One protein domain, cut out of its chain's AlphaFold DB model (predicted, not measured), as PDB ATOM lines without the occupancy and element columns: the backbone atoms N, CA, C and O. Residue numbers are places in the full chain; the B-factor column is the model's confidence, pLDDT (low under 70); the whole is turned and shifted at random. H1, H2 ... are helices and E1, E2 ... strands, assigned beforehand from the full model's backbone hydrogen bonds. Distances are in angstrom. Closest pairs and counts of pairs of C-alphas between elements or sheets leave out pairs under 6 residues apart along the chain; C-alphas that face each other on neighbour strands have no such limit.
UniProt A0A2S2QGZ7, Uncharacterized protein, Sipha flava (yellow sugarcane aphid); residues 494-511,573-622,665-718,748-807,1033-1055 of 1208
ATOM      1  N   GLN A 494     240.813 208.531 178.633       90.00
ATOM      2  CA  GLN A 494     240.915 208.840 180.054       90.00
ATOM      3  C   GLN A 494     241.416 210.274 180.232       90.00
ATOM      4  O   GLN A 494     242.445 210.655 179.681       90.00
ATOM      5  N   GLN A 495     240.702 211.069 181.024       87.94
ATOM      6  CA  GLN A 495     241.141 212.407 181.396       87.94
ATOM      7  C   GLN A 495     242.124 212.317 182.566       87.94
ATOM      8  O   GLN A 495     241.728 212.143 183.719       87.94
ATOM      9  N   THR A 496     243.408 212.478 182.266       81.75
ATOM     10  CA  THR A 496     244.472 212.696 183.251       81.75
ATOM     11  C   THR A 496     244.624 214.200 183.505       81.75
ATOM     12  O   THR A 496     245.177 214.915 182.673       81.75
ATOM     13  N   GLY A 497     244.103 214.697 184.633       82.38
ATOM     14  CA  GLY A 497     244.168 216.119 185.014       82.38
ATOM     15  C   GLY A 497     242.905 216.938 184.681       82.38
ATOM     16  O   GLY A 497     241.830 216.371 184.470       82.38
ATOM     17  N   PRO A 498     242.976 218.283 184.660       80.19
ATOM     18  CA  PRO A 498     241.798 219.150 184.522       80.19
ATOM     19  C   PRO A 498     241.223 219.230 183.094       80.19
ATOM     20  O   PRO A 498     240.046 219.541 182.941       80.19
ATOM     21  N   ASN A 499     242.004 218.871 182.067       84.56
ATOM     22  CA  ASN A 499     241.766 219.147 180.638       84.56
ATOM     23  C   ASN A 499     240.605 218.349 179.984       84.56
ATOM     24  O   ASN A 499     240.802 217.611 179.014       84.56
ATOM     25  N   CYS A 500     239.373 218.497 180.483       87.94
ATOM     26  CA  CYS A 500     238.181 217.800 179.977       87.94
ATOM     27  C   CYS A 500     237.851 218.137 178.514       87.94
ATOM     28  O   CYS A 500     237.499 217.233 177.756       87.94
ATOM     29  N   GLY A 501     238.041 219.392 178.091       88.50
ATOM     30  CA  GLY A 501     237.862 219.812 176.695       88.50
ATOM     31  C   GLY A 501     238.782 219.057 175.728       88.50
ATOM     32  O   GLY A 501     238.317 218.519 174.727       88.50
ATOM     33  N   LEU A 502     240.070 218.903 176.070       89.38
ATOM     34  CA  LEU A 502     241.023 218.146 175.245       89.38
ATOM     35  C   LEU A 502     240.702 216.650 175.210       89.38
ATOM     36  O   LEU A 502     240.819 216.032 174.154       89.38
ATOM     37  N   ALA A 503     240.241 216.064 176.320       90.25
ATOM     38  CA  ALA A 503     239.757 214.682 176.321       90.25
ATOM     39  C   ALA A 503     238.536 214.511 175.394       90.25
ATOM     40  O   ALA A 503     238.435 213.513 174.682       90.25
ATOM     41  N   VAL A 504     237.637 215.499 175.342       91.12
ATOM     42  CA  VAL A 504     236.491 215.526 174.416       91.12
ATOM     43  C   VAL A 504     236.926 215.678 172.953       91.12
ATOM     44  O   VAL A 504     236.418 214.935 172.111       91.12
ATOM     45  N   LEU A 505     237.914 216.527 172.642       90.88
ATOM     46  CA  LEU A 505     238.508 216.592 171.295       90.88
ATOM     47  C   LEU A 505     239.185 215.271 170.900       90.88
ATOM     48  O   LEU A 505     238.975 214.779 169.792       90.88
ATOM     49  N   ALA A 506     239.940 214.659 171.815       89.81
ATOM     50  CA  ALA A 506     240.585 213.367 171.597       89.81
ATOM     51  C   ALA A 506     239.560 212.250 171.334       89.81
ATOM     52  O   ALA A 506     239.790 211.397 170.482       89.81
ATOM     53  N   MET A 507     238.412 212.261 172.016       91.12
ATOM     54  CA  MET A 507     237.312 211.328 171.744       91.12
ATOM     55  C   MET A 507     236.635 211.611 170.392       91.12
ATOM     56  O   MET A 507     236.378 210.674 169.638       91.12
ATOM     57  N   ALA A 508     236.411 212.877 170.027       89.94
ATOM     58  CA  ALA A 508     235.808 213.246 168.741       89.94
ATOM     59  C   ALA A 508     236.710 212.904 167.536       89.94
ATOM     60  O   ALA A 508     236.225 212.464 166.494       89.94
ATOM     61  N   ALA A 509     238.033 213.005 167.701       86.19
ATOM     62  CA  ALA A 509     239.019 212.520 166.735       86.19
ATOM     63  C   ALA A 509     239.104 210.976 166.664       86.19
ATOM     64  O   ALA A 509     239.710 210.430 165.736       86.19
ATOM     65  N   ARG A 510     238.497 210.254 167.622       82.19
ATOM     66  CA  ARG A 510     238.561 208.787 167.771       82.19
ATOM     67  C   ARG A 510     237.179 208.107 167.798       82.19
ATOM     68  O   ARG A 510     236.880 207.373 168.750       82.19
ATOM     69  N   PRO A 511     236.354 208.238 166.736       80.94
ATOM     70  CA  PRO A 511     235.260 207.295 166.536       80.94
ATOM     71  C   PRO A 511     235.834 205.879 166.403       80.94
ATOM     72  O   PRO A 511     236.869 205.692 165.752       80.94
ATOM     73  N   PRO A 573     245.407 212.227 167.315       80.88
ATOM     74  CA  PRO A 573     246.253 212.998 168.212       80.88
ATOM     75  C   PRO A 573     246.102 212.563 169.671       80.88
ATOM     76  O   PRO A 573     244.999 212.373 170.194       80.88
ATOM     77  N   THR A 574     247.244 212.406 170.329       84.56
ATOM     78  CA  THR A 574     247.330 212.169 171.773       84.56
ATOM     79  C   THR A 574     246.859 213.399 172.553       84.56
ATOM     80  O   THR A 574     246.891 214.519 172.039       84.56
ATOM     81  N   ILE A 575     246.474 213.215 173.823       84.50
ATOM     82  CA  ILE A 575     246.146 214.343 174.713       84.50
ATOM     83  C   ILE A 575     247.331 215.316 174.780       84.50
ATOM     84  O   ILE A 575     247.132 216.521 174.704       84.50
ATOM     85  N   ASN A 576     248.564 214.801 174.818       86.12
ATOM     86  CA  ASN A 576     249.785 215.606 174.869       86.12
ATOM     87  C   ASN A 576     249.979 216.454 173.599       86.12
ATOM     88  O   ASN A 576     250.392 217.603 173.702       86.12
ATOM     89  N   GLN A 577     249.643 215.933 172.412       87.69
ATOM     90  CA  GLN A 577     249.662 216.716 171.167       87.69
ATOM     91  C   GLN A 577     248.558 217.777 171.148       87.69
ATOM     92  O   GLN A 577     248.838 218.922 170.810       87.69
ATOM     93  N   LEU A 578     247.339 217.432 171.579       86.88
ATOM     94  CA  LEU A 578     246.233 218.388 171.733       86.88
ATOM     95  C   LEU A 578     246.547 219.478 172.772       86.88
ATOM     96  O   LEU A 578     246.113 220.613 172.617       86.88
ATOM     97  N   GLN A 579     247.309 219.146 173.816       86.12
ATOM     98  CA  GLN A 579     247.743 220.073 174.862       86.12
ATOM     99  C   GLN A 579     248.896 220.963 174.397       86.12
ATOM    100  O   GLN A 579     248.864 222.163 174.646       86.12
ATOM    101  N   LEU A 580     249.876 220.415 173.675       88.44
ATOM    102  CA  LEU A 580     250.914 221.214 173.025       88.44
ATOM    103  C   LEU A 580     250.291 222.179 172.009       88.44
ATOM    104  O   LEU A 580     250.643 223.352 171.978       88.44
ATOM    105  N   ASP A 581     249.312 221.719 171.228       87.06
ATOM    106  CA  ASP A 581     248.611 222.578 170.280       87.06
ATOM    107  C   ASP A 581     247.651 223.571 170.935       87.06
ATOM    108  O   ASP A 581     247.512 224.673 170.417       87.06
ATOM    109  N   ALA A 582     247.070 223.267 172.094       82.81
ATOM    110  CA  ALA A 582     246.407 224.268 172.924       82.81
ATOM    111  C   ALA A 582     247.379 225.376 173.374       82.81
ATOM    112  O   ALA A 582     247.095 226.558 173.173       82.81
ATOM    113  N   ILE A 583     248.548 225.001 173.904       84.00
ATOM    114  CA  ILE A 583     249.595 225.943 174.337       84.00
ATOM    115  C   ILE A 583     250.080 226.799 173.153       84.00
ATOM    116  O   ILE A 583     250.184 228.018 173.273       84.00
ATOM    117  N   ASN A 584     250.248 226.202 171.968       84.81
ATOM    118  CA  ASN A 584     250.585 226.912 170.725       84.81
ATOM    119  C   ASN A 584     249.500 227.902 170.237       84.81
ATOM    120  O   ASN A 584     249.779 228.696 169.338       84.81
ATOM    121  N   HIS A 585     248.282 227.857 170.790       78.81
ATOM    122  CA  HIS A 585     247.208 228.838 170.565       78.81
ATOM    123  C   HIS A 585     246.948 229.723 171.804       78.81
ATOM    124  O   HIS A 585     245.891 230.344 171.897       78.81
ATOM    125  N   GLY A 586     247.897 229.792 172.748       78.00
ATOM    126  CA  GLY A 586     247.871 230.710 173.893       78.00
ATOM    127  C   GLY A 586     247.203 230.185 175.169       78.00
ATOM    128  O   GLY A 586     247.075 230.945 176.122       78.00
ATOM    129  N   TYR A 587     246.787 228.915 175.225       75.44
ATOM    130  CA  TYR A 587     246.133 228.349 176.414       75.44
ATOM    131  C   TYR A 587     247.152 227.904 177.460       75.44
ATOM    132  O   TYR A 587     248.107 227.194 177.133       75.44
ATOM    133  N   THR A 588     246.942 228.248 178.734       69.56
ATOM    134  CA  THR A 588     247.850 227.764 179.780       69.56
ATOM    135  C   THR A 588     247.619 226.276 180.061       69.56
ATOM    136  O   THR A 588     246.519 225.736 179.934       69.56
ATOM    137  N   ALA A 589     248.668 225.583 180.508       62.22
ATOM    138  CA  ALA A 589     248.581 224.169 180.874       62.22
ATOM    139  C   ALA A 589     247.743 223.899 182.149       62.22
ATOM    140  O   ALA A 589     247.601 222.740 182.541       62.22
ATOM    141  N   ARG A 590     247.209 224.939 182.813       62.12
ATOM    142  CA  ARG A 590     246.578 224.858 184.145       62.12
ATOM    143  C   ARG A 590     245.114 224.402 184.133       62.12
ATOM    144  O   ARG A 590     244.528 224.233 185.197       62.12
ATOM    145  N   GLY A 591     244.539 224.132 182.961       56.75
ATOM    146  CA  GLY A 591     243.186 223.577 182.847       56.75
ATOM    147  C   GLY A 591     242.064 224.605 182.871       56.75
ATOM    148  O   GLY A 591     240.962 224.299 183.325       56.75
ATOM    149  N   GLU A 592     242.342 225.802 182.358       63.28
ATOM    150  CA  GLU A 592     241.321 226.772 181.966       63.28
ATOM    151  C   GLU A 592     240.251 226.116 181.083       63.28
ATOM    152  O   GLU A 592     240.533 225.244 180.252       63.28
ATOM    153  N   MET A 593     238.999 226.552 181.232       57.47
ATOM    154  CA  MET A 593     237.953 226.117 180.316       57.47
ATOM    155  C   MET A 593     238.170 226.749 178.944       57.47
ATOM    156  O   MET A 593     237.922 227.936 178.747       57.47
ATOM    157  N   PHE A 594     238.607 225.925 177.990       62.84
ATOM    158  CA  PHE A 594     238.737 226.303 176.588       62.84
ATOM    159  C   PHE A 594     237.490 227.018 176.074       62.84
ATOM    160  O   PHE A 594     236.377 226.507 176.213       62.84
ATOM    161  N   SER A 595     237.686 228.147 175.391       75.56
ATOM    162  CA  SER A 595     236.620 228.730 174.583       75.56
ATOM    163  C   SER A 595     236.159 227.712 173.534       75.56
ATOM    164  O   SER A 595     236.975 227.023 172.906       75.56
ATOM    165  N   ALA A 596     234.846 227.627 173.302       79.06
ATOM    166  CA  ALA A 596     234.305 226.730 172.278       79.06
ATOM    167  C   ALA A 596     234.879 227.047 170.874       79.06
ATOM    168  O   ALA A 596     235.053 226.152 170.044       79.06
ATOM    169  N   LEU A 597     235.258 228.310 170.638       81.56
ATOM    170  CA  LEU A 597     235.962 228.760 169.440       81.56
ATOM    171  C   LEU A 597     237.347 228.107 169.295       81.56
ATOM    172  O   LEU A 597     237.623 227.508 168.258       81.56
ATOM    173  N   ALA A 598     238.205 228.151 170.318       82.19
ATOM    174  CA  ALA A 598     239.538 227.550 170.225       82.19
ATOM    175  C   ALA A 598     239.504 226.018 170.202       82.19
ATOM    176  O   ALA A 598     240.274 225.411 169.460       82.19
ATOM    177  N   MET A 599     238.570 225.378 170.916       82.44
ATOM    178  CA  MET A 599     238.331 223.941 170.728       82.44
ATOM    179  C   MET A 599     237.907 223.618 169.286       82.44
ATOM    180  O   MET A 599     238.305 222.577 168.769       82.44
ATOM    181  N   THR A 600     237.180 224.514 168.607       85.50
ATOM    182  CA  THR A 600     236.858 224.366 167.176       85.50
ATOM    183  C   THR A 600     238.098 224.549 166.293       85.50
ATOM    184  O   THR A 600     238.290 223.759 165.376       85.50
ATOM    185  N   VAL A 601     238.988 225.505 166.586       86.50
ATOM    186  CA  VAL A 601     240.259 225.703 165.850       86.50
ATOM    187  C   VAL A 601     241.209 224.508 166.011       86.50
ATOM    188  O   VAL A 601     241.769 224.026 165.026       86.50
ATOM    189  N   ILE A 602     241.360 223.979 167.228       87.19
ATOM    190  CA  ILE A 602     242.172 222.781 167.501       87.19
ATOM    191  C   ILE A 602     241.542 221.555 166.818       87.19
ATOM    192  O   ILE A 602     242.248 220.763 166.192       87.19
ATOM    193  N   ALA A 603     240.211 221.417 166.862       86.69
ATOM    194  CA  ALA A 603     239.502 220.373 166.126       86.69
ATOM    195  C   ALA A 603     239.703 220.481 164.604       86.69
ATOM    196  O   ALA A 603     239.915 219.454 163.965       86.69
ATOM    197  N   ASP A 604     239.671 221.694 164.038       85.69
ATOM    198  CA  ASP A 604     239.915 221.963 162.614       85.69
ATOM    199  C   ASP A 604     241.343 221.576 162.205       85.69
ATOM    200  O   ASP A 604     241.529 220.806 161.259       85.69
ATOM    201  N   LYS A 605     242.345 221.970 163.005       85.50
ATOM    202  CA  LYS A 605     243.751 221.574 162.815       85.50
ATOM    203  C   LYS A 605     243.939 220.050 162.782       85.50
ATOM    204  O   LYS A 605     244.760 219.551 162.014       85.50
ATOM    205  N   HIS A 606     243.191 219.310 163.599       80.62
ATOM    206  CA  HIS A 606     243.277 217.850 163.691       80.62
ATOM    207  C   HIS A 606     242.197 217.097 162.886       80.62
ATOM    208  O   HIS A 606     241.935 215.922 163.170       80.62
ATOM    209  N   GLN A 607     241.585 217.706 161.859       65.19
ATOM    210  CA  GLN A 607     240.652 217.000 160.968       65.19
ATOM    211  C   GLN A 607     241.364 215.931 160.123       65.19
ATOM    212  O   GLN A 607     241.687 216.129 158.953       65.19
ATOM    213  N   ALA A 608     241.506 214.725 160.681       52.41
ATOM    214  CA  ALA A 608     241.973 213.515 159.997       52.41
ATOM    215  C   ALA A 608     240.938 212.953 158.983       52.41
ATOM    216  O   ALA A 608     240.705 211.746 158.909       52.41
ATOM    217  N   GLY A 609     240.250 213.833 158.245       57.69
ATOM    218  CA  GLY A 609     239.294 213.517 157.177       57.69
ATOM    219  C   GLY A 609     237.959 212.883 157.598       57.69
ATOM    220  O   GLY A 609     237.177 212.519 156.723       57.69
ATOM    221  N   ARG A 610     237.684 212.714 158.903       73.06
ATOM    222  CA  ARG A 610     236.494 211.988 159.406       73.06
ATOM    223  C   ARG A 610     235.294 212.893 159.692       73.06
ATOM    224  O   ARG A 610     234.192 212.612 159.225       73.06
ATOM    225  N   TYR A 611     235.523 213.966 160.444       83.06
ATOM    226  CA  TYR A 611     234.515 214.944 160.838       83.06
ATOM    227  C   TYR A 611     234.969 216.347 160.459       83.06
ATOM    228  O   TYR A 611     236.154 216.652 160.583       83.06
ATOM    229  N   LYS A 612     234.022 217.193 160.060       87.62
ATOM    230  CA  LYS A 612     234.196 218.639 159.998       87.62
ATOM    231  C   LYS A 612     233.692 219.250 161.302       87.62
ATOM    232  O   LYS A 612     232.576 218.951 161.726       87.62
ATOM    233  N   ALA A 613     234.518 220.071 161.940       89.31
ATOM    234  CA  ALA A 613     234.156 220.770 163.166       89.31
ATOM    235  C   ALA A 613     233.452 222.096 162.843       89.31
ATOM    236  O   ALA A 613     233.889 222.843 161.967       89.31
ATOM    237  N   TRP A 614     232.377 222.389 163.569       89.38
ATOM    238  CA  TRP A 614     231.616 223.627 163.451       89.38
ATOM    239  C   TRP A 614     231.247 224.141 164.846       89.38
ATOM    240  O   TRP A 614     230.639 223.406 165.626       89.38
ATOM    241  N   LEU A 615     231.553 225.405 165.147       88.81
ATOM    242  CA  LEU A 615     230.981 226.093 166.304       88.81
ATOM    243  C   LEU A 615     229.519 226.441 165.996       88.81
ATOM    244  O   LEU A 615     229.235 227.042 164.960       88.81
ATOM    245  N   VAL A 616     228.598 226.076 166.886       86.31
ATOM    246  CA  VAL A 616     227.173 226.397 166.772       86.31
ATOM    247  C   VAL A 616     226.771 227.302 167.930       86.31
ATOM    248  O   VAL A 616     226.804 226.904 169.091       86.31
ATOM    249  N   GLU A 617     226.383 228.528 167.592       83.75
ATOM    250  CA  GLU A 617     226.027 229.595 168.535       83.75
ATOM    251  C   GLU A 617     224.515 229.615 168.780       83.75
ATOM    252  O   GLU A 617     223.804 230.555 168.416       83.75
ATOM    253  N   ARG A 618     223.997 228.505 169.308       76.62
ATOM    254  CA  ARG A 618     222.579 228.327 169.629       76.62
ATOM    255  C   ARG A 618     222.416 227.605 170.953       76.62
ATOM    256  O   ARG A 618     223.189 226.708 171.292       76.62
ATOM    257  N   ASP A 619     221.352 227.958 171.667       75.00
ATOM    258  CA  ASP A 619     220.902 227.140 172.784       75.00
ATOM    259  C   ASP A 619     220.606 225.717 172.289       75.00
ATOM    260  O   ASP A 619     220.058 225.518 171.202       75.00
ATOM    261  N   LEU A 620     220.970 224.722 173.103       71.19
ATOM    262  CA  LEU A 620     220.785 223.293 172.811       71.19
ATOM    263  C   LEU A 620     219.324 222.965 172.446       71.19
ATOM    264  O   LEU A 620     219.069 222.104 171.608       71.19
ATOM    265  N   LEU A 621     218.390 223.723 173.028       73.69
ATOM    266  CA  LEU A 621     217.052 223.958 172.499       73.69
ATOM    267  C   LEU A 621     216.945 225.451 172.179       73.69
ATOM    268  O   LEU A 621     216.984 226.273 173.096       73.69
ATOM    269  N   ASN A 622     216.741 225.809 170.910       64.31
ATOM    270  CA  ASN A 622     216.188 227.123 170.595       64.31
ATOM    271  C   ASN A 622     214.799 227.194 171.234       64.31
ATOM    272  O   ASN A 622     213.876 226.523 170.764       64.31
ATOM    273  N   TRP A 665     221.209 224.867 159.643       49.62
ATOM    274  CA  TRP A 665     220.989 225.566 160.916       49.62
ATOM    275  C   TRP A 665     219.602 225.308 161.525       49.62
ATOM    276  O   TRP A 665     219.385 225.556 162.711       49.62
ATOM    277  N   SER A 666     218.649 224.814 160.729       55.84
ATOM    278  CA  SER A 666     217.294 224.454 161.182       55.84
ATOM    279  C   SER A 666     217.222 223.103 161.912       55.84
ATOM    280  O   SER A 666     216.150 222.698 162.369       55.84
ATOM    281  N   VAL A 667     218.344 222.381 161.985       66.31
ATOM    282  CA  VAL A 667     218.404 220.988 162.424       66.31
ATOM    283  C   VAL A 667     218.580 220.914 163.941       66.31
ATOM    284  O   VAL A 667     219.574 221.369 164.494       66.31
ATOM    285  N   ASP A 668     217.591 220.309 164.594       85.12
ATOM    286  CA  ASP A 668     217.563 220.019 166.029       85.12
ATOM    287  C   ASP A 668     218.769 219.167 166.475       85.12
ATOM    288  O   ASP A 668     219.218 218.290 165.726       85.12
ATOM    289  N   ILE A 669     219.258 219.363 167.706       90.19
ATOM    290  CA  ILE A 669     220.353 218.574 168.294       90.19
ATOM    291  C   ILE A 669     220.078 217.062 168.218       90.19
ATOM    292  O   ILE A 669     220.975 216.273 167.908       90.19
ATOM    293  N   VAL A 670     218.816 216.657 168.385       91.19
ATOM    294  CA  VAL A 670     218.372 215.264 168.258       91.19
ATOM    295  C   VAL A 670     218.530 214.759 166.820       91.19
ATOM    296  O   VAL A 670     218.983 213.635 166.604       91.19
ATOM    297  N   GLN A 671     218.227 215.585 165.815       90.50
ATOM    298  CA  GLN A 671     218.399 215.221 164.403       90.50
ATOM    299  C   GLN A 671     219.880 215.174 163.994       90.50
ATOM    300  O   GLN A 671     220.246 214.334 163.171       90.50
ATOM    301  N   LEU A 672     220.746 216.014 164.576       91.62
ATOM    302  CA  LEU A 672     222.202 215.917 164.395       91.62
ATOM    303  C   LEU A 672     222.736 214.581 164.950       91.62
ATOM    304  O   LEU A 672     223.462 213.867 164.252       91.62
ATOM    305  N   LEU A 673     222.311 214.187 166.156       92.94
ATOM    306  CA  LEU A 673     222.696 212.914 166.784       92.94
ATOM    307  C   LEU A 673     222.142 211.689 166.024       92.94
ATOM    308  O   LEU A 673     222.875 210.723 165.811       92.94
ATOM    309  N   ILE A 674     220.901 211.736 165.514       91.06
ATOM    310  CA  ILE A 674     220.336 210.693 164.622       91.06
ATOM    311  C   ILE A 674     221.159 210.543 163.329       91.06
ATOM    312  O   ILE A 674     221.324 209.429 162.825       91.06
ATOM    313  N   ARG A 675     221.697 211.649 162.796       89.31
ATOM    314  CA  ARG A 675     222.595 211.668 161.623       89.31
ATOM    315  C   ARG A 675     224.033 211.231 161.943       89.31
ATOM    316  O   ARG A 675     224.852 211.169 161.031       89.31
ATOM    317  N   GLY A 676     224.348 210.917 163.201       90.69
ATOM    318  CA  GLY A 676     225.670 210.458 163.630       90.69
ATOM    319  C   GLY A 676     226.703 211.568 163.845       90.69
ATOM    320  O   GLY A 676     227.892 211.253 163.960       90.69
ATOM    321  N   HIS A 677     226.280 212.839 163.919       92.88
ATOM    322  CA  HIS A 677     227.153 213.915 164.395       92.88
ATOM    323  C   HIS A 677     227.579 213.625 165.835       92.88
ATOM    324  O   HIS A 677     226.803 213.075 166.621       92.88
ATOM    325  N   LEU A 678     228.789 214.044 166.195       94.50
ATOM    326  CA  LEU A 678     229.206 214.127 167.597       94.50
ATOM    327  C   LEU A 678     229.054 215.577 168.046       94.50
ATOM    328  O   LEU A 678     229.179 216.484 167.222       94.50
ATOM    329  N   ILE A 679     228.760 215.819 169.320       94.62
ATOM    330  CA  ILE A 679     228.524 217.181 169.815       94.62
ATOM    331  C   ILE A 679     229.271 217.385 171.127       94.62
ATOM    332  O   ILE A 679     228.916 216.786 172.139       94.62
ATOM    333  N   ALA A 680     230.315 218.216 171.114       94.56
ATOM    334  CA  ALA A 680     230.962 218.645 172.348       94.56
ATOM    335  C   ALA A 680     230.109 219.730 173.008       94.56
ATOM    336  O   ALA A 680     229.798 220.746 172.380       94.56
ATOM    337  N   VAL A 681     229.748 219.503 174.267       94.12
ATOM    338  CA  VAL A 681     228.875 220.366 175.062       94.12
ATOM    339  C   VAL A 681     229.496 220.613 176.435       94.12
ATOM    340  O   VAL A 681     230.067 219.702 177.044       94.12
ATOM    341  N   CYS A 682     229.375 221.849 176.915       92.88
ATOM    342  CA  CYS A 682     229.700 222.216 178.287       92.88
ATOM    343  C   CYS A 682     228.440 222.134 179.157       92.88
ATOM    344  O   CYS A 682     227.360 222.529 178.715       92.88
ATOM    345  N   PHE A 683     228.562 221.637 180.382       92.62
ATOM    346  CA  PHE A 683     227.450 221.488 181.323       92.62
ATOM    347  C   PHE A 683     227.954 221.656 182.764       92.62
ATOM    348  O   PHE A 683     229.132 221.399 183.021       92.62
ATOM    349  N   ASP A 684     227.112 222.116 183.691       92.00
ATOM    350  CA  ASP A 684     227.479 222.170 185.113       92.00
ATOM    351  C   ASP A 684     227.211 220.823 185.795       92.00
ATOM    352  O   ASP A 684     226.092 220.294 185.738       92.00
ATOM    353  N   CYS A 685     228.245 220.239 186.403       91.50
ATOM    354  CA  CYS A 685     228.189 218.884 186.927       91.50
ATOM    355  C   CYS A 685     228.217 218.811 188.458       91.50
ATOM    356  O   CYS A 685     228.896 219.565 189.170       91.50
ATOM    357  N   ASP A 686     227.501 217.819 188.974       91.44
ATOM    358  CA  ASP A 686     227.567 217.421 190.374       91.44
ATOM    359  C   ASP A 686     228.895 216.685 190.695       91.44
ATOM    360  O   ASP A 686     229.814 216.584 189.873       91.44
ATOM    361  N   LYS A 687     228.993 216.116 191.903       88.88
ATOM    362  CA  LYS A 687     230.145 215.293 192.312       88.88
ATOM    363  C   LYS A 687     230.262 213.975 191.524       88.88
ATOM    364  O   LYS A 687     231.373 213.460 191.404       88.88
ATOM    365  N   SER A 688     229.164 213.434 190.986       88.69
ATOM    366  CA  SER A 688     229.143 212.209 190.170       88.69
ATOM    367  C   SER A 688     229.386 212.431 188.666       88.69
ATOM    368  O   SER A 688     229.488 211.453 187.923       88.69
ATOM    369  N   MET A 689     229.584 213.685 188.233       90.62
ATOM    370  CA  MET A 689     229.722 214.122 186.831       90.62
ATOM    371  C   MET A 689     228.429 213.990 185.997       90.62
ATOM    372  O   MET A 689     228.489 213.944 184.764       90.62
ATOM    373  N   MET A 690     227.270 213.947 186.651       91.94
ATOM    374  CA  MET A 690     225.950 214.079 186.031       91.94
ATOM    375  C   MET A 690     225.594 215.571 185.863       91.94
ATOM    376  O   MET A 690     226.031 216.391 186.677       91.94
ATOM    377  N   PRO A 691     224.807 215.956 184.840       93.81
ATOM    378  CA  PRO A 691     224.280 217.309 184.714       93.81
ATOM    379  C   PRO A 691     223.364 217.641 185.887       93.81
ATOM    380  O   PRO A 691     222.394 216.923 186.134       93.81
ATOM    381  N   ASN A 692     223.667 218.719 186.609       90.44
ATOM    382  CA  ASN A 692     222.786 219.203 187.663       90.44
ATOM    383  C   ASN A 692     221.761 220.188 187.079       90.44
ATOM    384  O   ASN A 692     222.141 221.137 186.403       90.44
ATOM    385  N   ALA A 693     220.474 219.966 187.348       83.75
ATOM    386  CA  ALA A 693     219.386 220.884 186.987       83.75
ATOM    387  C   ALA A 693     218.960 221.805 188.154       83.75
ATOM    388  O   ALA A 693     218.107 222.671 187.981       83.75
ATOM    389  N   THR A 694     219.552 221.631 189.341       82.06
ATOM    390  CA  THR A 694     219.418 222.538 190.500       82.06
ATOM    391  C   THR A 694     220.631 223.464 190.579       82.06
ATOM    392  O   THR A 694     221.716 223.047 190.174       82.06
ATOM    393  N   ASP A 695     220.483 224.695 191.087       66.81
ATOM    394  CA  ASP A 695     221.523 225.754 191.105       66.81
ATOM    395  C   ASP A 695     222.677 225.489 192.115       66.81
ATOM    396  O   ASP A 695     223.164 226.377 192.813       66.81
ATOM    397  N   GLY A 696     223.107 224.230 192.214       66.81
ATOM    398  CA  GLY A 696     224.194 223.725 193.052       66.81
ATOM    399  C   GLY A 696     225.156 222.820 192.277       66.81
ATOM    400  O   GLY A 696     225.748 221.906 192.855       66.81
ATOM    401  N   GLY A 697     225.269 223.012 190.959       76.06
ATOM    402  CA  GLY A 697     226.371 222.463 190.175       76.06
ATOM    403  C   GLY A 697     227.719 222.890 190.767       76.06
ATOM    404  O   GLY A 697     227.859 223.960 191.363       76.06
ATOM    405  N   SER A 698     228.688 221.977 190.751       75.56
ATOM    406  CA  SER A 698     229.925 222.136 191.525       75.56
ATOM    407  C   SER A 698     231.112 222.567 190.676       75.56
ATOM    408  O   SER A 698     232.039 223.196 191.196       75.56
ATOM    409  N   LYS A 699     231.112 222.160 189.401       85.88
ATOM    410  CA  LYS A 699     232.197 222.317 188.433       85.88
ATOM    411  C   LYS A 699     231.603 222.209 187.032       85.88
ATOM    412  O   LYS A 699     231.035 221.181 186.673       85.88
ATOM    413  N   ALA A 700     231.844 223.218 186.208       88.06
ATOM    414  CA  ALA A 700     231.609 223.113 184.778       88.06
ATOM    415  C   ALA A 700     232.511 222.027 184.158       88.06
ATOM    416  O   ALA A 700     233.692 221.901 184.499       88.06
ATOM    417  N   HIS A 701     231.955 221.227 183.249       91.44
ATOM    418  CA  HIS A 701     232.635 220.086 182.638       91.44
ATOM    419  C   HIS A 701     232.286 219.962 181.150       91.44
ATOM    420  O   HIS A 701     231.223 220.392 180.704       91.44
ATOM    421  N   TRP A 702     233.186 219.357 180.373       93.00
ATOM    422  CA  TRP A 702     232.968 219.051 178.956       93.00
ATOM    423  C   TRP A 702     232.599 217.576 178.765       93.00
ATOM    424  O   TRP A 702     233.251 216.677 179.313       93.00
ATOM    425  N   ALA A 703     231.603 217.318 177.918       95.12
ATOM    426  CA  ALA A 703     231.266 215.985 177.428       95.12
ATOM    427  C   ALA A 703     231.077 215.968 175.910       95.12
ATOM    428  O   ALA A 703     230.767 216.981 175.286       95.12
ATOM    429  N   LEU A 704     231.250 214.785 175.326       95.75
ATOM    430  CA  LEU A 704     230.936 214.492 173.937       95.75
ATOM    431  C   LEU A 704     229.626 213.705 173.890       95.75
ATOM    432  O   LEU A 704     229.590 212.534 174.276       95.75
ATOM    433  N   LEU A 705     228.555 214.330 173.408       96.44
ATOM    434  CA  LEU A 705     227.339 213.618 173.035       96.44
ATOM    435  C   LEU A 705     227.633 212.813 171.770       96.44
ATOM    436  O   LEU A 705     228.127 213.347 170.773       96.44
ATOM    437  N   CYS A 706     227.345 211.520 171.827       95.81
ATOM    438  CA  CYS A 706     227.611 210.569 170.752       95.81
ATOM    439  C   CYS A 706     226.380 209.727 170.392       95.81
ATOM    440  O   CYS A 706     226.481 208.812 169.582       95.81
ATOM    441  N   GLY A 707     225.214 210.011 170.973       95.44
ATOM    442  CA  GLY A 707     223.964 209.360 170.604       95.44
ATOM    443  C   GLY A 707     222.743 209.947 171.297       95.44
ATOM    444  O   GLY A 707     222.855 210.828 172.149       95.44
ATOM    445  N   VAL A 708     221.570 209.438 170.931       95.88
ATOM    446  CA  VAL A 708     220.270 209.837 171.475       95.88
ATOM    447  C   VAL A 708     219.336 208.630 171.580       95.88
ATOM    448  O   VAL A 708     219.323 207.753 170.711       95.88
ATOM    449  N   ILE A 709     218.559 208.593 172.657       94.56
ATOM    450  CA  ILE A 709     217.477 207.651 172.924       94.56
ATOM    451  C   ILE A 709     216.182 208.459 172.942       94.56
ATOM    452  O   ILE A 709     216.052 209.407 173.711       94.56
ATOM    453  N   ILE A 710     215.220 208.075 172.109       93.06
ATOM    454  CA  ILE A 710     213.879 208.658 172.082       93.06
ATOM    455  C   ILE A 710     212.904 207.592 172.560       93.06
ATOM    456  O   ILE A 710     212.762 206.538 171.927       93.06
ATOM    457  N   GLY A 711     212.234 207.870 173.670       92.12
ATOM    458  CA  GLY A 711     211.069 207.127 174.106       92.12
ATOM    459  C   GLY A 711     209.844 207.534 173.307       92.12
ATOM    460  O   GLY A 711     209.622 208.705 173.022       92.12
ATOM    461  N   GLN A 712     209.044 206.546 172.926       89.06
ATOM    462  CA  GLN A 712     207.689 206.778 172.452       89.06
ATOM    463  C   GLN A 712     206.728 206.135 173.453       89.06
ATOM    464  O   GLN A 712     206.834 204.916 173.642       89.06
ATOM    465  N   PRO A 713     205.800 206.889 174.073       83.94
ATOM    466  CA  PRO A 713     204.750 206.287 174.884       83.94
ATOM    467  C   PRO A 713     203.933 205.323 174.025       83.94
ATOM    468  O   PRO A 713     203.674 205.579 172.839       83.94
ATOM    469  N   TYR A 714     203.566 204.172 174.591       81.06
ATOM    470  CA  TYR A 714     202.872 203.114 173.861       81.06
ATOM    471  C   TYR A 714     201.413 203.512 173.592       81.06
ATOM    472  O   TYR A 714     200.494 203.120 174.307       81.06
ATOM    473  N   LYS A 715     201.200 204.312 172.535       76.75
ATOM    474  CA  LYS A 715     199.891 204.824 172.095       76.75
ATOM    475  C   LYS A 715     198.916 203.656 171.846       76.75
ATOM    476  O   LYS A 715     198.864 203.095 170.748       76.75
ATOM    477  N   SER A 716     198.120 203.332 172.874       54.44
ATOM    478  CA  SER A 716     197.189 202.188 172.966       54.44
ATOM    479  C   SER A 716     196.323 201.988 171.709       54.44
ATOM    480  O   SER A 716     196.090 200.864 171.265       54.44
ATOM    481  N   ASN A 717     195.960 203.093 171.051       52.19
ATOM    482  CA  ASN A 717     195.157 203.146 169.827       52.19
ATOM    483  C   ASN A 717     195.691 202.311 168.638       52.19
ATOM    484  O   ASN A 717     194.909 201.976 167.744       52.19
ATOM    485  N   MET A 718     196.974 201.915 168.611       53.97
ATOM    486  CA  MET A 718     197.464 200.948 167.610       53.97
ATOM    487  C   MET A 718     196.847 199.546 167.768       53.97
ATOM    488  O   MET A 718     196.644 198.847 166.769       53.97
ATOM    489  N   LYS A 748     209.559 214.283 159.383       66.31
ATOM    490  CA  LYS A 748     208.783 215.466 159.793       66.31
ATOM    491  C   LYS A 748     208.025 215.237 161.107       66.31
ATOM    492  O   LYS A 748     208.040 216.115 161.960       66.31
ATOM    493  N   TYR A 749     207.435 214.054 161.296       63.66
ATOM    494  CA  TYR A 749     206.677 213.722 162.511       63.66
ATOM    495  C   TYR A 749     207.533 213.749 163.782       63.66
ATOM    496  O   TYR A 749     207.039 214.125 164.840       63.66
ATOM    497  N   TRP A 750     208.816 213.381 163.688       71.56
ATOM    498  CA  TRP A 750     209.704 213.363 164.852       71.56
ATOM    499  C   TRP A 750     209.902 214.752 165.452       71.56
ATOM    500  O   TRP A 750     209.803 214.888 166.662       71.56
ATOM    501  N   ASN A 751     210.137 215.784 164.637       70.88
ATOM    502  CA  ASN A 751     210.435 217.127 165.147       70.88
ATOM    503  C   ASN A 751     209.274 217.730 165.954       70.88
ATOM    504  O   ASN A 751     209.517 218.412 166.949       70.88
ATOM    505  N   ASP A 752     208.032 217.468 165.543       76.00
ATOM    506  CA  ASP A 752     206.842 218.041 166.177       76.00
ATOM    507  C   ASP A 752     206.427 217.285 167.455       76.00
ATOM    508  O   ASP A 752     205.793 217.885 168.323       76.00
ATOM    509  N   ASP A 753     206.775 215.998 167.589       69.75
ATOM    510  CA  ASP A 753     206.574 215.217 168.823       69.75
ATOM    511  C   ASP A 753     207.758 215.411 169.807       69.75
ATOM    512  O   ASP A 753     207.521 215.667 170.985       69.75
ATOM    513  N   ILE A 754     209.020 215.417 169.339       76.88
ATOM    514  CA  ILE A 754     210.233 215.665 170.162       76.88
ATOM    515  C   ILE A 754     210.135 216.995 170.921       76.88
ATOM    516  O   ILE A 754     210.426 217.051 172.113       76.88
ATOM    517  N   LYS A 755     209.706 218.070 170.246       75.19
ATOM    518  CA  LYS A 755     209.605 219.406 170.857       75.19
ATOM    519  C   LYS A 755     208.502 219.532 171.904       75.19
ATOM    520  O   LYS A 755     208.583 220.419 172.746       75.19
ATOM    521  N   LYS A 756     207.474 218.681 171.846       78.38
ATOM    522  CA  LYS A 756     206.398 218.646 172.849       78.38
ATOM    523  C   LYS A 756     206.784 217.829 174.074       78.38
ATOM    524  O   LYS A 756     206.252 218.082 175.146       78.38
ATOM    525  N   ASP A 757     207.676 216.855 173.906       85.31
ATOM    526  CA  ASP A 757     207.909 215.814 174.902       85.31
ATOM    527  C   ASP A 757     209.397 215.475 175.077       85.31
ATOM    528  O   ASP A 757     209.853 214.335 174.966       85.31
ATOM    529  N   ILE A 758     210.179 216.512 175.379       89.81
ATOM    530  CA  ILE A 758     211.609 216.399 175.688       89.81
ATOM    531  C   ILE A 758     211.902 215.509 176.907       89.81
ATOM    532  O   ILE A 758     212.998 214.961 177.013       89.81
ATOM    533  N   ASN A 759     210.935 215.322 177.813       90.31
ATOM    534  CA  ASN A 759     211.108 214.459 178.986       90.31
ATOM    535  C   ASN A 759     211.385 212.997 178.571       90.31
ATOM    536  O   ASN A 759     212.100 212.288 179.274       90.31
ATOM    537  N   HIS A 760     210.903 212.582 177.392       91.94
ATOM    538  CA  HIS A 760     211.155 211.273 176.787       91.94
ATOM    539  C   HIS A 760     212.355 211.243 175.819       91.94
ATOM    540  O   HIS A 760     212.481 210.320 175.006       91.94
ATOM    541  N   VAL A 761     213.264 212.223 175.892       93.50
ATOM    542  CA  VAL A 761     214.510 212.253 175.112       93.50
ATOM    543  C   VAL A 761     215.718 212.240 176.045       93.50
ATOM    544  O   VAL A 761     215.923 213.160 176.834       93.50
ATOM    545  N   TRP A 762     216.567 211.223 175.902       95.81
ATOM    546  CA  TRP A 762     217.845 211.109 176.607       95.81
ATOM    547  C   TRP A 762     219.006 211.157 175.619       95.81
ATOM    548  O   TRP A 762     218.923 210.600 174.527       95.81
ATOM    549  N   VAL A 763     220.123 211.765 176.003       96.06
ATOM    550  CA  VAL A 763     221.362 211.755 175.216       96.06
ATOM    551  C   VAL A 763     222.373 210.776 175.795       96.06
ATOM    552  O   VAL A 763     222.455 210.580 177.006       96.06
ATOM    553  N   ILE A 764     223.150 210.156 174.909       96.38
ATOM    554  CA  ILE A 764     224.247 209.249 175.249       96.38
ATOM    555  C   ILE A 764     225.543 210.051 175.157       96.38
ATOM    556  O   ILE A 764     225.858 210.608 174.101       96.38
ATOM    557  N   ALA A 765     226.294 210.092 176.252       96.38
ATOM    558  CA  ALA A 765     227.477 210.924 176.404       96.38
ATOM    559  C   ALA A 765     228.730 210.116 176.775       96.38
ATOM    560  O   ALA A 765     228.681 209.065 177.425       96.38
ATOM    561  N   ARG A 766     229.890 210.656 176.399       95.00
ATOM    562  CA  ARG A 766     231.214 210.243 176.873       95.00
ATOM    563  C   ARG A 766     231.950 211.454 177.441       95.00
ATOM    564  O   ARG A 766     232.047 212.493 176.798       95.00
ATOM    565  N   HIS A 767     232.510 211.301 178.635       93.00
ATOM    566  CA  HIS A 767     233.404 212.271 179.265       93.00
ATOM    567  C   HIS A 767     234.597 211.521 179.876       93.00
ATOM    568  O   HIS A 767     234.493 210.342 180.230       93.00
ATOM    569  N   GLY A 768     235.752 212.177 179.997       87.88
ATOM    570  CA  GLY A 768     237.011 211.482 180.304       87.88
ATOM    571  C   GLY A 768     237.127 210.873 181.711       87.88
ATOM    572  O   GLY A 768     238.123 210.223 182.008       87.88
ATOM    573  N   LYS A 769     236.113 211.047 182.570       89.19
ATOM    574  CA  LYS A 769     236.066 210.531 183.950       89.19
ATOM    575  C   LYS A 769     235.135 209.320 184.141       89.19
ATOM    576  O   LYS A 769     235.160 208.713 185.202       89.19
ATOM    577  N   SER A 770     234.350 208.920 183.133       79.06
ATOM    578  CA  SER A 770     233.290 207.898 183.268       79.06
ATOM    579  C   SER A 770     233.750 206.433 183.429       79.06
ATOM    580  O   SER A 770     232.927 205.522 183.326       79.06
ATOM    581  N   GLY A 771     235.046 206.160 183.624       80.06
ATOM    582  CA  GLY A 771     235.573 204.794 183.784       80.06
ATOM    583  C   GLY A 771     235.209 203.857 182.623       80.06
ATOM    584  O   GLY A 771     234.668 202.775 182.841       80.06
ATOM    585  N   ASN A 772     235.423 204.312 181.384       85.19
ATOM    586  CA  ASN A 772     235.033 203.647 180.131       85.19
ATOM    587  C   ASN A 772     233.530 203.284 179.980       85.19
ATOM    588  O   ASN A 772     233.155 202.490 179.110       85.19
ATOM    589  N   LYS A 773     232.633 203.900 180.756       90.44
ATOM    590  CA  LYS A 773     231.178 203.747 180.577       90.44
ATOM    591  C   LYS A 773     230.617 204.884 179.723       90.44
ATOM    592  O   LYS A 773     231.147 205.996 179.730       90.44
ATOM    593  N   TYR A 774     229.551 204.610 178.973       93.81
ATOM    594  CA  TYR A 774     228.687 205.678 178.464       93.81
ATOM    595  C   TYR A 774     227.852 206.219 179.626       93.81
ATOM    596  O   TYR A 774     227.318 205.431 180.411       93.81
ATOM    597  N   ALA A 775     227.745 207.540 179.713       94.88
ATOM    598  CA  ALA A 775     226.764 208.218 180.548       94.88
ATOM    599  C   ALA A 775     225.482 208.438 179.729       94.88
ATOM    600  O   ALA A 775     225.533 208.493 178.496       94.88
ATOM    601  N   ILE A 776     224.334 208.522 180.399       95.75
ATOM    602  CA  ILE A 776     223.034 208.762 179.765       95.75
ATOM    603  C   ILE A 776     222.286 209.760 180.631       95.75
ATOM    604  O   ILE A 776     222.174 209.545 181.836       95.75
ATOM    605  N   TRP A 777     221.806 210.833 180.010       96.06
ATOM    606  CA  TRP A 777     221.220 211.997 180.676       96.06
ATOM    607  C   TRP A 777     219.912 212.379 179.993       96.06
ATOM    608  O   TRP A 777     219.818 212.221 178.773       96.06
ATOM    609  N   SER A 778     218.920 212.913 180.710       95.19
ATOM    610  CA  SER A 778     217.792 213.563 180.037       95.19
ATOM    611  C   SER A 778     218.319 214.755 179.238       95.19
ATOM    612  O   SER A 778     219.166 215.515 179.716       95.19
ATOM    613  N   LEU A 779     217.814 214.948 178.017       94.44
ATOM    614  CA  LEU A 779     218.163 216.126 177.228       94.44
ATOM    615  C   LEU A 779     217.733 217.408 177.960       94.44
ATOM    616  O   LEU A 779     218.443 218.403 177.892       94.44
ATOM    617  N   LYS A 780     216.630 217.361 178.716       93.31
ATOM    618  CA  LYS A 780     216.160 218.466 179.560       93.31
ATOM    619  C   LYS A 780     217.157 218.804 180.674       93.31
ATOM    620  O   LYS A 780     217.621 219.935 180.733       93.31
ATOM    621  N   GLU A 781     217.554 217.814 181.479       93.06
ATOM    622  CA  GLU A 781     218.545 217.975 182.562       93.06
ATOM    623  C   GLU A 781     219.859 218.579 182.042       93.06
ATOM    624  O   GLU A 781     220.406 219.501 182.643       93.06
ATOM    625  N   LEU A 782     220.340 218.112 180.882       94.19
ATOM    626  CA  LEU A 782     221.534 218.655 180.237       94.19
ATOM    627  C   LEU A 782     221.346 220.098 179.737       94.19
ATOM    628  O   LEU A 782     222.277 220.900 179.815       94.19
ATOM    629  N   VAL A 783     220.171 220.439 179.203       91.31
ATOM    630  CA  VAL A 783     219.872 221.795 178.719       91.31
ATOM    631  C   VAL A 783     219.782 222.778 179.881       91.31
ATOM    632  O   VAL A 783     220.355 223.862 179.792       91.31
ATOM    633  N   ASP A 784     219.124 222.403 180.975       90.88
ATOM    634  CA  ASP A 784     219.004 223.255 182.159       90.88
ATOM    635  C   ASP A 784     220.369 223.404 182.869       90.88
ATOM    636  O   ASP A 784     220.780 224.522 183.183       90.88
ATOM    637  N   SER A 785     221.165 222.333 182.943       91.50
ATOM    638  CA  SER A 785     222.578 222.363 183.362       91.50
ATOM    639  C   SER A 785     223.474 223.253 182.473       91.50
ATOM    640  O   SER A 785     224.340 223.973 182.972       91.50
ATOM    641  N   ASN A 786     223.271 223.280 181.148       90.62
ATOM    642  CA  ASN A 786     223.969 224.226 180.260       90.62
ATOM    643  C   ASN A 786     223.470 225.673 180.443       90.62
ATOM    644  O   ASN A 786     224.252 226.617 180.317       90.62
ATOM    645  N   ARG A 787     222.182 225.864 180.759       87.75
ATOM    646  CA  ARG A 787     221.594 227.181 181.058       87.75
ATOM    647  C   ARG A 787     222.158 227.774 182.354       87.75
ATOM    648  O   ARG A 787     222.347 228.990 182.391       87.75
ATOM    649  N   GLN A 788     222.495 226.960 183.357       86.44
ATOM    650  CA  GLN A 788     223.151 227.418 184.593       86.44
ATOM    651  C   GLN A 788     224.501 228.091 184.332       86.44
ATOM    652  O   GLN A 788     224.751 229.162 184.880       86.44
ATOM    653  N   LEU A 789     225.312 227.568 183.401       85.62
ATOM    654  CA  LEU A 789     226.621 228.135 183.028       85.62
ATOM    655  C   LEU A 789     226.575 229.584 182.492       85.62
ATOM    656  O   LEU A 789     227.622 230.199 182.302       85.62
ATOM    657  N   ARG A 790     225.385 230.156 182.253       81.06
ATOM    658  CA  ARG A 790     225.194 231.592 181.966       81.06
ATOM    659  C   ARG A 790     225.439 232.483 183.185       81.06
ATOM    660  O   ARG A 790     225.747 233.661 183.021       81.06
ATOM    661  N   ARG A 791     225.228 231.952 184.392       80.56
ATOM    662  CA  ARG A 791     225.380 232.661 185.664       80.56
ATOM    663  C   ARG A 791     226.662 232.160 186.335       80.56
ATOM    664  O   ARG A 791     226.700 231.000 186.735       80.56
ATOM    665  N   PRO A 792     227.715 232.985 186.483       68.50
ATOM    666  CA  PRO A 792     228.838 232.606 187.332       68.50
ATOM    667  C   PRO A 792     228.316 232.405 188.758       68.50
ATOM    668  O   PRO A 792     227.681 233.301 189.312       68.50
ATOM    669  N   ALA A 793     228.544 231.221 189.333       70.50
ATOM    670  CA  ALA A 793     227.952 230.840 190.613       70.50
ATOM    671  C   ALA A 793     228.246 231.874 191.715       70.50
ATOM    672  O   ALA A 793     229.370 232.369 191.821       70.50
ATOM    673  N   ASP A 794     227.280 232.143 192.600       72.81
ATOM    674  CA  ASP A 794     227.393 233.186 193.638       72.81
ATOM    675  C   ASP A 794     228.591 233.005 194.581       72.81
ATOM    676  O   ASP A 794     229.021 233.957 195.233       72.81
ATOM    677  N   ARG A 795     229.138 231.787 194.683       70.69
ATOM    678  CA  ARG A 795     230.392 231.518 195.399       70.69
ATOM    679  C   ARG A 795     231.612 232.064 194.653       70.69
ATOM    680  O   ARG A 795     232.488 232.630 195.295       70.69
ATOM    681  N   ILE A 796     231.660 231.922 193.327       69.44
ATOM    682  CA  ILE A 796     232.723 232.473 192.473       69.44
ATOM    683  C   ILE A 796     232.625 234.000 192.473       69.44
ATOM    684  O   ILE A 796     233.617 234.673 192.735       69.44
ATOM    685  N   MET A 797     231.420 234.555 192.302       75.94
ATOM    686  CA  MET A 797     231.217 236.009 192.363       75.94
ATOM    687  C   MET A 797     231.551 236.594 193.744       75.94
ATOM    688  O   MET A 797     232.109 237.686 193.818       75.94
ATOM    689  N   ARG A 798     231.283 235.870 194.842       79.94
ATOM    690  CA  ARG A 798     231.765 236.253 196.182       79.94
ATOM    691  C   ARG A 798     233.281 236.136 196.323       79.94
ATOM    692  O   ARG A 798     233.875 237.057 196.863       79.94
ATOM    693  N   ALA A 799     233.912 235.076 195.819       75.50
ATOM    694  CA  ALA A 799     235.368 234.924 195.872       75.50
ATOM    695  C   ALA A 799     236.099 236.031 195.091       75.50
ATOM    696  O   ALA A 799     237.065 236.589 195.598       75.50
ATOM    697  N   ILE A 800     235.596 236.412 193.910       73.88
ATOM    698  CA  ILE A 800     236.122 237.544 193.129       73.88
ATOM    699  C   ILE A 800     235.918 238.864 193.888       73.88
ATOM    700  O   ILE A 800     236.847 239.659 193.984       73.88
ATOM    701  N   ARG A 801     234.737 239.097 194.485       82.50
ATOM    702  CA  ARG A 801     234.491 240.295 195.314       82.50
ATOM    703  C   ARG A 801     235.444 240.373 196.509       82.50
ATOM    704  O   ARG A 801     236.051 241.418 196.692       82.50
ATOM    705  N   LEU A 802     235.630 239.276 197.245       86.00
ATOM    706  CA  LEU A 802     236.550 239.197 198.386       86.00
ATOM    707  C   LEU A 802     238.006 239.426 197.957       86.00
ATOM    708  O   LEU A 802     238.668 240.286 198.523       86.00
ATOM    709  N   LYS A 803     238.478 238.762 196.893       81.62
ATOM    710  CA  LYS A 803     239.825 238.983 196.336       81.62
ATOM    711  C   LYS A 803     240.031 240.439 195.888       81.62
ATOM    712  O   LYS A 803     241.107 240.996 196.087       81.62
ATOM    713  N   ASN A 804     239.002 241.077 195.327       79.75
ATOM    714  CA  ASN A 804     239.048 242.489 194.936       79.75
ATOM    715  C   ASN A 804     238.977 243.445 196.144       79.75
ATOM    716  O   ASN A 804     239.522 244.547 196.068       79.75
ATOM    717  N   GLN A 805     238.344 243.042 197.252       84.44
ATOM    718  CA  GLN A 805     238.374 243.769 198.526       84.44
ATOM    719  C   GLN A 805     239.762 243.662 199.170       84.44
ATOM    720  O   GLN A 805     240.387 244.696 199.376       84.44
ATOM    721  N   GLU A 806     240.313 242.454 199.330       84.00
ATOM    722  CA  GLU A 806     241.698 242.247 199.784       84.00
ATOM    723  C   GLU A 806     242.711 242.999 198.908       84.00
ATOM    724  O   GLU A 806     243.665 243.588 199.413       84.00
ATOM    725  N   GLY A 807     242.512 243.004 197.585       81.38
ATOM    726  CA  GLY A 807     243.348 243.756 196.651       81.38
ATOM    727  C   GLY A 807     243.327 245.259 196.938       81.38
ATOM    728  O   GLY A 807     244.390 245.876 197.010       81.38
ATOM    729  N   LEU A1033     232.939 235.878 180.572       43.69
ATOM    730  CA  LEU A1033     232.451 234.571 181.041       43.69
ATOM    731  C   LEU A1033     231.089 234.171 180.430       43.69
ATOM    732  O   LEU A1033     230.870 232.996 180.135       43.69
ATOM    733  N   GLN A1034     230.209 235.142 180.149       44.12
ATOM    734  CA  GLN A1034     228.943 234.889 179.445       44.12
ATOM    735  C   GLN A1034     229.121 234.491 177.968       44.12
ATOM    736  O   GLN A1034     228.248 233.813 177.424       44.12
ATOM    737  N   SER A1035     230.219 234.881 177.310       46.97
ATOM    738  CA  SER A1035     230.443 234.567 175.895       46.97
ATOM    739  C   SER A1035     231.130 233.210 175.695       46.97
ATOM    740  O   SER A1035     230.878 232.538 174.696       46.97
ATOM    741  N   CYS A1036     231.963 232.745 176.629       51.91
ATOM    742  CA  CYS A1036     232.854 231.605 176.379       51.91
ATOM    743  C   CYS A1036     232.170 230.250 176.086       51.91
ATOM    744  O   CYS A1036     232.714 229.482 175.285       51.91
ATOM    745  N   LEU A1037     231.036 229.925 176.734       59.03
ATOM    746  CA  LEU A1037     230.517 228.538 176.801       59.03
ATOM    747  C   LEU A1037     228.992 228.371 176.740       59.03
ATOM    748  O   LEU A1037     228.506 227.405 176.148       59.03
ATOM    749  N   ALA A1038     228.216 229.253 177.371       60.88
ATOM    750  CA  ALA A1038     226.763 229.130 177.332       60.88
ATOM    751  C   ALA A1038     226.248 229.354 175.900       60.88
ATOM    752  O   ALA A1038     226.793 230.173 175.160       60.88
ATOM    753  N   ARG A1039     225.179 228.647 175.501       74.19
ATOM    754  CA  ARG A1039     224.599 228.734 174.139       74.19
ATOM    755  C   ARG A1039     225.590 228.407 173.000       74.19
ATOM    756  O   ARG A1039     225.323 228.735 171.846       74.19
ATOM    757  N   ARG A1040     226.740 227.786 173.296       85.69
ATOM    758  CA  ARG A1040     227.764 227.400 172.317       85.69
ATOM    759  C   ARG A1040     228.090 225.912 172.460       85.69
ATOM    760  O   ARG A1040     228.424 225.436 173.542       85.69
ATOM    761  N   TYR A1041     228.002 225.175 171.357       90.62
ATOM    762  CA  TYR A1041     228.420 223.772 171.268       90.62
ATOM    763  C   TYR A1041     229.188 223.521 169.970       90.62
ATOM    764  O   TYR A1041     229.062 224.284 169.014       90.62
ATOM    765  N   ILE A1042     229.991 222.458 169.920       91.06
ATOM    766  CA  ILE A1042     230.800 222.135 168.734       91.06
ATOM    767  C   ILE A1042     230.228 220.883 168.085       91.06
ATOM    768  O   ILE A1042     230.281 219.800 168.673       91.06
ATOM    769  N   SER A1043     229.674 221.025 166.881       92.69
ATOM    770  CA  SER A1043     229.190 219.892 166.092       92.69
ATOM    771  C   SER A1043     230.311 219.338 165.220       92.69
ATOM    772  O   SER A1043     230.947 220.062 164.459       92.69
ATOM    773  N   PHE A1044     230.517 218.031 165.312       92.62
ATOM    774  CA  PHE A1044     231.401 217.251 164.461       92.62
ATOM    775  C   PHE A1044     230.526 216.560 163.410       92.62
ATOM    776  O   PHE A1044     229.957 215.494 163.662       92.62
ATOM    777  N   GLU A1045     230.371 217.189 162.246       91.19
ATOM    778  CA  GLU A1045     229.600 216.651 161.121       91.19
ATOM    779  C   GLU A1045     230.421 215.584 160.380       91.19
ATOM    780  O   GLU A1045     231.550 215.870 159.979       91.19
ATOM    781  N   PRO A1046     229.912 214.356 160.173       86.81
ATOM    782  CA  PRO A1046     230.651 213.333 159.438       86.81
ATOM    783  C   PRO A1046     230.831 213.751 157.971       86.81
ATOM    784  O   PRO A1046     229.859 214.014 157.264       86.81
ATOM    785  N   VAL A1047     232.083 213.762 157.489       82.44
ATOM    786  CA  VAL A1047     232.487 214.281 156.154       82.44
ATOM    787  C   VAL A1047     231.773 213.574 154.989       82.44
ATOM    788  O   VAL A1047     231.685 214.097 153.876       82.44
ATOM    789  N   ARG A1048     231.203 212.394 155.242       74.50
ATOM    790  CA  ARG A1048     230.116 211.823 154.443       74.50
ATOM    791  C   ARG A1048     228.956 211.529 155.379       74.50
ATOM    792  O   ARG A1048     229.152 210.801 156.347       74.50
ATOM    793  N   GLN A1049     227.763 212.034 155.062       67.44
ATOM    794  CA  GLN A1049     226.554 211.674 155.803       67.44
ATOM    795  C   GLN A1049     226.373 210.148 155.771       67.44
ATOM    796  O   GLN A1049     226.259 209.580 154.676       67.44
ATOM    797  N   PRO A1050     226.374 209.479 156.935       62.56
ATOM    798  CA  PRO A1050     226.351 208.032 156.979       62.56
ATOM    799  C   PRO A1050     225.021 207.473 156.492       62.56
ATOM    800  O   PRO A1050     223.943 208.018 156.759       62.56
ATOM    801  N   LYS A1051     225.069 206.313 155.838       66.06
ATOM    802  CA  LYS A1051     223.838 205.589 155.506       66.06
ATOM    803  C   LYS A1051     223.302 204.888 156.748       66.06
ATOM    804  O   LYS A1051     223.838 203.865 157.154       66.06
ATOM    805  N   ILE A1052     222.211 205.403 157.315       58.00
ATOM    806  CA  ILE A1052     221.503 204.776 158.441       58.00
ATOM    807  C   ILE A1052     221.046 203.361 158.032       58.00
ATOM    808  O   ILE A1052     220.124 203.201 157.230       58.00
ATOM    809  N   VAL A1053     221.696 202.321 158.570       54.56
ATOM    810  CA  VAL A1053     221.384 200.915 158.257       54.56
ATOM    811  C   VAL A1053     220.412 200.339 159.284       54.56
ATOM    812  O   VAL A1053     220.815 199.904 160.367       54.56
ATOM    813  N   SER A1054     219.129 200.266 158.916       55.41
ATOM    814  CA  SER A1054     218.131 199.539 159.703       55.41
ATOM    815  C   SER A1054     218.459 198.041 159.778       55.41
ATOM    816  O   SER A1054     218.863 197.413 158.794       55.41
ATOM    817  N   SER A1055     218.212 197.437 160.942       50.91
ATOM    818  CA  SER A1055     218.410 196.001 161.208       50.91
ATOM    819  C   SER A1055     217.570 195.073 160.312       50.91
ATOM    820  O   SER A1055     217.870 193.889 160.189       50.91
TER     821      SER A1055
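Overview. This is residues 494 to 511, 573 to 622, 665 to 718, 748 to 807 and 1033 to 1055 of the 1208 residues of an uncharacterized protein of Sipha flava (yellow sugarcane aphid) (UniProt A0A2S2QGZ7). A strongly twisted sheet of six strands runs through the domain with helices packed round it: H1 covers E2 and E3, H3 covers E1 and E6, and H2 packs on these two helices without reaching the sheet, while H6 packs on E2 on the opposite face from H1 and H4 packs beside E3. Residues 795 to 807 of H7 stick out as an arm, and at the other end of the longest axis the end of E3 and the residues after it reach away to Met 718. The printed part has 205 residues with eight named helices and six named strands, in the order H1 H2 H3 E1 H4 E2 E3 H5 E4 E5 H6 H7 H8 E6; the class is mixed, helices and strands. The sheet's order is E1, E6, E2, E3, E4, E5, and its neighbours are antiparallel throughout. The whole is compact, with a radius of gyration of the C-alphas of 17.9 A, and elongated, spanning 69 by 39 by 33 A.

Along the chain. H1, residues 500 to 508, begins with C-alpha 500 at (238.181, 217.800, 179.977). H2 is residues 575 to 583 and H3 residues 596 to 605, 14.3 A long. E1 is residues 611 to 616, H4 residues 669 to 674, and E2 residues 678 to 685, 19.9 A long, which bends by 53 degrees at residue 682. E3, residues 699 to 713, is 34.6 A long and bends by 83 degrees at residue 702. H5 is residues 748 to 754, E4 residues 761 to 766, 16.9 A long, and E5 residues 775 to 778. H6, residues 779 to 788, is 14.4 A long, and H7, residues 794 to 807, is 19.4 A long and ends with C-alpha 807 at (243.348, 243.756, 196.651). H8 is residues 1033 to 1036. E6, residues 1041 to 1046, is 15.9 A long and ends with C-alpha 1046 at (230.651, 213.333, 159.438).

Arrangement. E1 and E5 are the edge strands. N 614 and O 1043 of E1 and E6 are 2.9 A apart, and N 1044 and O 678 of E6 and E2 are 2.8 A apart. The hairpin of E2 and E3 has N 681 and O 703 at 2.9 A. E3 and E4 have N 709 and O 762 at 2.8 A, and the hairpin of E4 and E5 has N 763 and O 777 at 2.8 A. The domain has three layers, helices on both faces of a sheet: H1 and H3 on one face, H4 on the other. H1 lies over E2 and E3 at a height of 8.0 A; the closest C-alphas of H1 and E3 are those of Gly 501 and Trp 702, 5.4 A apart. H3 lies over E1 and E6 at a height of 8.6 A. H1 touches H2 at a steep tilt of 60 degrees, opposite ways, closest at the C-alphas of Leu 502 and Leu 578, 6.3 A. H6 lies on the opposite face from H1, and its closest C-alpha pair with E2 is Asn 786 and Phe 683, 4.6 A. H4 comes closest to E3 at the C-alphas of Leu 673 and Gly 707, 5.4 A. H5 only grazes the sheet, with residues 750 to 754. H8 is close to H3 but not clearly touching, and H7 is apart from H6. In H1, H2, H3, H4, H6 and H7 every O i to N i+4 pair is within hydrogen-bond range; in H5 it is 2 of 3, and H8 is too short for such a pair.

Size, cuts and confidence. The C-alphas farthest apart, those of Met 718 and Gly 807, are 69.1 A apart. Four cuts leave C-alpha gaps of 12.5 A from 511 to 573, 10.9 A from 622 to 665, 20.0 A from 718 to 748 and 21.1 A from 807 to 1033. The links H2 to H3 and E2 to E3 are long. Mean pLDDT of the printed part is 81.6, and 37 residues are under 70, among them 588 to 594, 1033 to 1038 and 1049 to 1055.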